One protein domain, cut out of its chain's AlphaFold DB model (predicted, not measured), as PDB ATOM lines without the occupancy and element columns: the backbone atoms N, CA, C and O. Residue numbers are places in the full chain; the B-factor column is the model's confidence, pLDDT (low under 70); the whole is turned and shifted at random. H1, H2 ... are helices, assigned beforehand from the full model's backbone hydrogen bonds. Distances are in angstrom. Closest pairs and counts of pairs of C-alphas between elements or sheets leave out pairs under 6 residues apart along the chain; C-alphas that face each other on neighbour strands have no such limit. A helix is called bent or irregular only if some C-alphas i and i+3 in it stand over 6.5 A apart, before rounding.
ATOM      1  N   VAL A   3     -18.365  27.652  18.081       94.38
ATOM      2  CA  VAL A   3     -17.243  26.790  18.457       94.38
ATOM      3  C   VAL A   3     -17.792  25.412  18.775       94.38
ATOM      4  O   VAL A   3     -18.388  25.196  19.834       94.38
ATOM      5  N   GLU A   4     -17.612  24.499  17.831       94.88
ATOM      6  CA  GLU A   4     -17.920  23.087  18.018       94.88
ATOM      7  C   GLU A   4     -16.821  22.414  18.837       94.88
ATOM      8  O   GLU A   4     -15.685  22.883  18.889       94.88
ATOM      9  N   GLU A   5     -17.174  21.338  19.537       94.88
ATOM     10  CA  GLU A   5     -16.252  20.615  20.408       94.88
ATOM     11  C   GLU A   5     -15.544  21.509  21.440       94.88
ATOM     12  O   GLU A   5     -14.418  21.243  21.843       94.88
ATOM     13  N   ALA A   6     -16.215  22.542  21.963       95.06
ATOM     14  CA  ALA A   6     -15.629  23.492  22.917       95.06
ATOM     15  C   ALA A   6     -15.144  22.829  24.227       95.06
ATOM     16  O   ALA A   6     -14.369  23.397  24.991       95.06
ATOM     17  N   HIS A   7     -15.553  21.585  24.477       94.50
ATOM     18  CA  HIS A   7     -14.996  20.729  25.519       94.50
ATOM     19  C   HIS A   7     -13.568  20.230  25.213       94.50
ATOM     20  O   HIS A   7     -12.966  19.563  26.045       94.50
ATOM     21  N   LEU A   8     -12.987  20.509  24.062       95.56
ATOM     22  CA  LEU A   8     -11.574  20.252  23.792       95.56
ATOM     23  C   LEU A   8     -10.714  21.479  24.095       95.56
ATOM     24  O   LEU A   8      -9.497  21.355  24.192       95.56
ATOM     25  N   LEU A   9     -11.340  22.641  24.319       93.88
ATOM     26  CA  LEU A   9     -10.613  23.858  24.635       93.88
ATOM     27  C   LEU A   9      -9.917  23.753  25.992       93.88
ATOM     28  O   LEU A   9     -10.505  23.339  27.004       93.88
ATOM     29  N   GLY A  10      -8.652  24.163  25.985       92.69
ATOM     30  CA  GLY A  10      -7.842  24.346  27.179       92.69
ATOM     31  C   GLY A  10      -8.233  25.605  27.951       92.69
ATOM     32  O   GLY A  10      -9.016  26.435  27.486       92.69
ATOM     33  N   HIS A  11      -7.657  25.761  29.141       90.56
ATOM     34  CA  HIS A  11      -7.913  26.921  29.994       90.56
ATOM     35  C   HIS A  11      -7.568  28.245  29.297       90.56
ATOM     36  O   HIS A  11      -8.428  29.116  29.209       90.56
ATOM     37  N   ASP A  12      -6.370  28.352  28.719       91.94
ATOM     38  CA  ASP A  12      -5.889  29.585  28.081       91.94
ATOM     39  C   ASP A  12      -6.756  30.006  26.884       91.94
ATOM     40  O   ASP A  12      -7.004  31.188  26.656       91.94
ATOM     41  N   GLN A  13      -7.282  29.032  26.136       94.25
ATOM     42  CA  GLN A  13      -8.180  29.282  25.005       94.25
ATOM     43  C   GLN A  13      -9.547  29.796  25.471       94.25
ATOM     44  O   GLN A  13     -10.113  30.706  24.867       94.25
ATOM     45  N   LEU A  14     -10.077  29.235  26.560       92.56
ATOM     46  CA  LEU A  14     -11.314  29.714  27.177       92.56
ATOM     47  C   LEU A  14     -11.124  31.119  27.769       92.56
ATOM     48  O   LEU A  14     -12.005  31.966  27.645       92.56
ATOM     49  N   GLU A  15      -9.957  31.405  28.338       89.94
ATOM     50  CA  GLU A  15      -9.618  32.736  28.838       89.94
ATOM     51  C   GLU A  15      -9.507  33.767  27.702       89.94
ATOM     52  O   GLU A  15     -10.009  34.885  27.824       89.94
ATOM     53  N   ALA A  16      -8.970  33.386  26.541       90.12
ATOM     54  CA  ALA A  16      -8.995  34.244  25.356       90.12
ATOM     55  C   ALA A  16     -10.435  34.593  24.928       90.12
ATOM     56  O   ALA A  16     -10.727  35.749  24.615       90.12
ATOM     57  N   LEU A  17     -11.371  33.637  24.993       90.19
ATOM     58  CA  LEU A  17     -12.793  33.910  24.740       90.19
ATOM     59  C   LEU A  17     -13.386  34.889  25.763       90.19
ATOM     60  O   LEU A  17     -14.229  35.715  25.402       90.19
ATOM     61  N   ARG A  18     -12.936  34.853  27.023       87.88
ATOM     62  CA  ARG A  18     -13.345  35.836  28.041       87.88
ATOM     63  C   ARG A  18     -12.931  37.248  27.644       87.88
ATOM     64  O   ARG A  18     -13.709  38.180  27.816       87.88
ATOM     65  N   LEU A  19     -11.719  37.408  27.119       88.62
ATOM     66  CA  LEU A  19     -11.214  38.704  26.668       88.62
ATOM     67  C   LEU A  19     -11.993  39.215  25.450       88.62
ATOM     68  O   LEU A  19     -12.412  40.368  25.444       88.62
ATOM     69  N   LEU A  20     -12.267  38.347  24.472       87.06
ATOM     70  CA  LEU A  20     -13.046  38.697  23.277       87.06
ATOM     71  C   LEU A  20     -14.491  39.086  23.614       87.06
ATOM     72  O   LEU A  20     -15.028  40.042  23.066       87.06
ATOM     73  N   THR A  21     -15.115  38.385  24.563       82.50
ATOM     74  CA  THR A  21     -16.462  38.714  25.066       82.50
ATOM     75  C   THR A  21     -16.479  39.915  26.018       82.50
ATOM     76  O   THR A  21     -17.554  40.356  26.418       82.50
ATOM     77  N   ASN A  22     -15.311  40.449  26.402       74.56
ATOM     78  CA  ASN A  22     -15.149  41.684  27.179       74.56
ATOM     79  C   ASN A  22     -14.928  42.929  26.323       74.56
ATOM     80  O   ASN A  22     -14.615  43.990  26.856       74.56
ATOM     81  N   HIS A  23     -15.094  42.821  25.009       66.12
ATOM     82  CA  HIS A  23     -15.012  43.981  24.143       66.12
ATOM     83  C   HIS A  23     -16.323  44.776  24.211       66.12
ATOM     84  O   HIS A  23     -17.234  44.584  23.409       66.12
ATOM     85  N   GLU A  24     -16.428  45.652  25.207       58.41
ATOM     86  CA  GLU A  24     -17.152  46.903  25.015       58.41
ATOM     87  C   GLU A  24     -16.134  47.984  24.646       58.41
ATOM     88  O   GLU A  24     -15.033  47.992  25.196       58.41
ATOM     89  N   LEU A  25     -16.574  48.919  23.795       54.53
ATOM     90  CA  LEU A  25     -15.956  50.211  23.451       54.53
ATOM     91  C   LEU A  25     -15.154  50.210  22.124       54.53
ATOM     92  O   LEU A  25     -14.095  49.607  22.007       54.53
ATOM     93  N   ASP A  26     -15.727  50.922  21.138       52.75
ATOM     94  CA  ASP A  26     -15.237  51.369  19.811       52.75
ATOM     95  C   ASP A  26     -15.612  50.568  18.549       52.75
ATOM     96  O   ASP A  26     -15.663  51.156  17.466       52.75
ATOM     97  N   SER A  27     -15.983  49.286  18.637       60.59
ATOM     98  CA  SER A  27     -16.509  48.541  17.473       60.59
ATOM     99  C   SER A  27     -18.032  48.399  17.522       60.59
ATOM    100  O   SER A  27     -18.589  48.000  18.542       60.59
ATOM    101  N   SER A  28     -18.713  48.664  16.409       61.69
ATOM    102  CA  SER A  28     -20.180  48.683  16.272       61.69
ATOM    103  C   SER A  28     -20.895  47.330  16.449       61.69
ATOM    104  O   SER A  28     -22.106  47.262  16.241       61.69
ATOM    105  N   SER A  29     -20.196  46.253  16.827       62.03
ATOM    106  CA  SER A  29     -20.788  44.921  16.968       62.03
ATOM    107  C   SER A  29     -20.295  44.213  18.235       62.03
ATOM    108  O   SER A  29     -19.112  43.884  18.314       62.03
ATOM    109  N   PRO A  30     -21.177  43.892  19.201       73.31
ATOM    110  CA  PRO A  30     -20.803  43.065  20.342       73.31
ATOM    111  C   PRO A  30     -20.371  41.671  19.864       73.31
ATOM    112  O   PRO A  30     -21.018  41.052  19.013       73.31
ATOM    113  N   PHE A  31     -19.264  41.161  20.405       83.69
ATOM    114  CA  PHE A  31     -18.775  39.826  20.072       83.69
ATOM    115  C   PHE A  31     -19.658  38.751  20.719       83.69
ATOM    116  O   PHE A  31     -19.665  38.577  21.938       83.69
ATOM    117  N   ALA A  32     -20.381  37.993  19.890       86.50
ATOM    118  CA  ALA A  32     -21.210  36.868  20.316       86.50
ATOM    119  C   ALA A  32     -20.666  35.528  19.790       86.50
ATOM    120  O   ALA A  32     -20.398  35.354  18.589       86.50
ATOM    121  N   CYS A  33     -20.553  34.543  20.686       90.31
ATOM    122  CA  CYS A  33     -20.174  33.178  20.335       90.31
ATOM    123  C   CYS A  33     -21.117  32.131  20.944       90.31
ATOM    124  O   CYS A  33     -21.628  32.303  22.050       90.31
ATOM    125  N   LEU A  34     -21.340  31.043  20.205       93.62
ATOM    126  CA  LEU A  34     -22.056  29.860  20.671       93.62
ATOM    127  C   LEU A  34     -21.042  28.748  20.942       93.62
ATOM    128  O   LEU A  34     -20.347  28.316  20.024       93.62
ATOM    129  N   LEU A  35     -20.972  28.286  22.190       94.44
ATOM    130  CA  LEU A  35     -20.115  27.169  22.585       94.44
ATOM    131  C   LEU A  35     -20.930  25.878  22.597       94.44
ATOM    132  O   LEU A  35     -21.880  25.746  23.372       94.44
ATOM    133  N   VAL A  36     -20.540  24.920  21.760       95.56
ATOM    134  CA  VAL A  36     -21.198  23.617  21.635       95.56
ATOM    135  C   VAL A  36     -20.223  22.528  22.057       95.56
ATOM    136  O   VAL A  36     -19.045  22.552  21.714       95.56
ATOM    137  N   GLY A  37     -20.690  21.560  22.839       94.19
ATOM    138  CA  GLY A  37     -19.854  20.439  23.240       94.19
ATOM    139  C   GLY A  37     -20.514  19.526  24.259       94.19
ATOM    140  O   GLY A  37     -21.692  19.653  24.594       94.19
ATOM    141  N   GLN A  38     -19.718  18.595  24.778       93.44
ATOM    142  CA  GLN A  38     -20.172  17.597  25.734       93.44
ATOM    143  C   GLN A  38     -20.519  18.193  27.113       93.44
ATOM    144  O   GLN A  38     -20.009  19.249  27.497       93.44
ATOM    145  N   PRO A  39     -21.285  17.467  27.955       91.00
ATOM    146  CA  PRO A  39     -21.594  17.877  29.332       91.00
ATOM    147  C   PRO A  39     -20.368  18.158  30.222       91.00
ATOM    148  O   PRO A  39     -20.487  18.799  31.268       91.00
ATOM    149  N   THR A  40     -19.180  17.673  29.844       91.75
ATOM    150  CA  THR A  40     -17.896  17.992  30.492       91.75
ATOM    151  C   THR A  40     -17.527  19.473  30.378       91.75
ATOM    152  O   THR A  40     -16.927  20.003  31.311       91.75
ATOM    153  N   LEU A  41     -17.928  20.162  29.305       92.88
ATOM    154  CA  LEU A  41     -17.750  21.609  29.153       92.88
ATOM    155  C   LEU A  41     -18.491  22.367  30.253       92.88
ATOM    156  O   LEU A  41     -17.896  23.181  30.950       92.88
ATOM    157  N   ARG A  42     -19.765  22.025  30.486       90.06
ATOM    158  CA  ARG A  42     -20.582  22.635  31.550       90.06
ATOM    159  C   ARG A  42     -19.945  22.469  32.928       90.06
ATOM    160  O   ARG A  42     -20.010  23.378  33.746       90.06
ATOM    161  N   ARG A  43     -19.352  21.302  33.200       89.75
ATOM    162  CA  ARG A  43     -18.631  21.046  34.457       89.75
ATOM    163  C   ARG A  43     -17.387  21.924  34.577       89.75
ATOM    164  O   ARG A  43     -17.166  22.488  35.639       89.75
ATOM    165  N   ARG A  44     -16.629  22.087  33.489       90.25
ATOM    166  CA  ARG A  44     -15.453  22.965  33.447       90.25
ATOM    167  C   ARG A  44     -15.792  24.441  33.616       90.25
ATOM    168  O   ARG A  44     -15.112  25.105  34.381       90.25
ATOM    169  N   MET A  45     -16.862  24.932  32.991       90.56
ATOM    170  CA  MET A  45     -17.302  26.327  33.149       90.56
ATOM    171  C   MET A  45     -17.590  26.701  34.613       90.56
ATOM    172  O   MET A  45     -17.406  27.846  35.000       90.56
ATOM    173  N   LYS A  46     -17.971  25.729  35.451       89.31
ATOM    174  CA  LYS A  46     -18.214  25.936  36.890       89.31
ATOM    175  C   LYS A  46     -16.946  25.980  37.750       89.31
ATOM    176  O   LYS A  46     -17.051  26.202  38.954       89.31
ATOM    177  N   LEU A  47     -15.769  25.711  37.186       90.06
ATOM    178  CA  LEU A  47     -14.517  25.818  37.928       90.06
ATOM    179  C   LEU A  47     -14.245  27.289  38.249       90.06
ATOM    180  O   LEU A  47     -14.410  28.148  37.386       90.06
ATOM    181  N   GLY A  48     -13.775  27.574  39.467       89.25
ATOM    182  CA  GLY A  48     -13.539  28.951  39.922       89.25
ATOM    183  C   GLY A  48     -12.612  29.752  39.003       89.25
ATOM    184  O   GLY A  48     -12.837  30.937  38.787       89.25
ATOM    185  N   VAL A  49     -11.638  29.087  38.375       89.75
ATOM    186  CA  VAL A  49     -10.706  29.703  37.415       89.75
ATOM    187  C   VAL A  49     -11.397  30.231  36.145       89.75
ATOM    188  O   VAL A  49     -10.868  31.109  35.477       89.75
ATOM    189  N   LEU A  50     -12.593  29.733  35.818       91.94
ATOM    190  CA  LEU A  50     -13.394  30.158  34.664       91.94
ATOM    191  C   LEU A  50     -14.628  30.977  35.067       91.94
ATOM    192  O   LEU A  50     -15.438  31.314  34.206       91.94
ATOM    193  N   ALA A  51     -14.767  31.350  36.345       91.06
ATOM    194  CA  ALA A  51     -15.940  32.067  36.851       91.06
ATOM    195  C   ALA A  51     -16.215  33.373  36.087       91.06
ATOM    196  O   ALA A  51     -17.367  33.708  35.820       91.06
ATOM    197  N   ALA A  52     -15.164  34.088  35.678       89.94
ATOM    198  CA  ALA A  52     -15.296  35.339  34.939       89.94
ATOM    199  C   ALA A  52     -15.807  35.144  33.495       89.94
ATOM    200  O   ALA A  52     -16.504  36.011  32.972       89.94
ATOM    201  N   LEU A  53     -15.492  34.013  32.849       90.69
ATOM    202  CA  LEU A  53     -16.102  33.634  31.570       90.69
ATOM    203  C   LEU A  53     -17.541  33.146  31.778       90.69
ATOM    204  O   LEU A  53     -18.434  33.524  31.026       90.69
ATOM    205  N   ASP A  54     -17.779  32.344  32.817       91.31
ATOM    206  CA  ASP A  54     -19.095  31.779  33.139       91.31
ATOM    207  C   ASP A  54     -20.147  32.873  33.400       91.31
ATOM    208  O   ASP A  54     -21.295  32.756  32.963       91.31
ATOM    209  N   GLN A  55     -19.752  33.991  34.015       90.25
ATOM    210  CA  GLN A  55     -20.605  35.171  34.199       90.25
ATOM    211  C   GLN A  55     -21.057  35.827  32.883       90.25
ATOM    212  O   GLN A  55     -22.102  36.470  32.858       90.25
ATOM    213  N   ARG A  56     -20.307  35.655  31.786       89.44
ATOM    214  CA  ARG A  56     -20.640  36.228  30.467       89.44
ATOM    215  C   ARG A  56     -21.557  35.343  29.634       89.44
ATOM    216  O   ARG A  56     -22.053  35.772  28.595       89.44
TER     217      ARG A  56
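Overview. This is residues 3 to 56 of the 191 residues of an uncharacterized protein of Mycobacterium xenopi 3993 (UniProt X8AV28). Short helices H1 and H3 lie side by side, H2 makes a corner with H3, and a long loop, residues 21 to 38, swings out and folds back, with residues 24 to 29 sticking out. The printed part has 54 residues, with helices H1, H2, H3 in chain order and no named strand: all helix, though under half of the residues are in named elements. It is only just compact, close to loose (radius of gyration of the C-alphas 11.6 A), spanning 35 by 23 by 16 A.

Arrangement. From Val 3, go to H1, residues 11 to 20; it touches H3, residues 48 to 54, closest at the C-alphas of Arg 18 and Leu 53, 5.0 A apart. They run the same way at a shallow tilt of 32 degrees, only just short of steep. H2, residues 39 to 45, touches H3 only at the corner, about perpendicular at 81 degrees; their closest C-alphas, Met 45 and Asp 54, are 5.7 A apart. H1 and H2 are apart. Every O i to N i+4 pair is within hydrogen-bond range in H1 and H2; H3 has 1 of 3, and 3 of 4 O i to N i+3 pairs.

Along the chain. Find C-alpha 11 at (-7.913, 26.921, 29.994); H1 runs 14.5 A from there. H2 spans 10.2 A. H3, 9.2 A, ends at C-alpha 54, (-19.095, 31.779, 33.139), and is irregular: C-alphas 49 and 52 are 7.7 A apart.

Size, cuts and confidence. The C-alphas farthest apart, Asp 26 and Pro 39, are 35.4 A apart. The printed part has no cut; H1 to H2 is a long link, H2 to H3 a tight one. Look for pLDDT under 70 at residues 23 to 29.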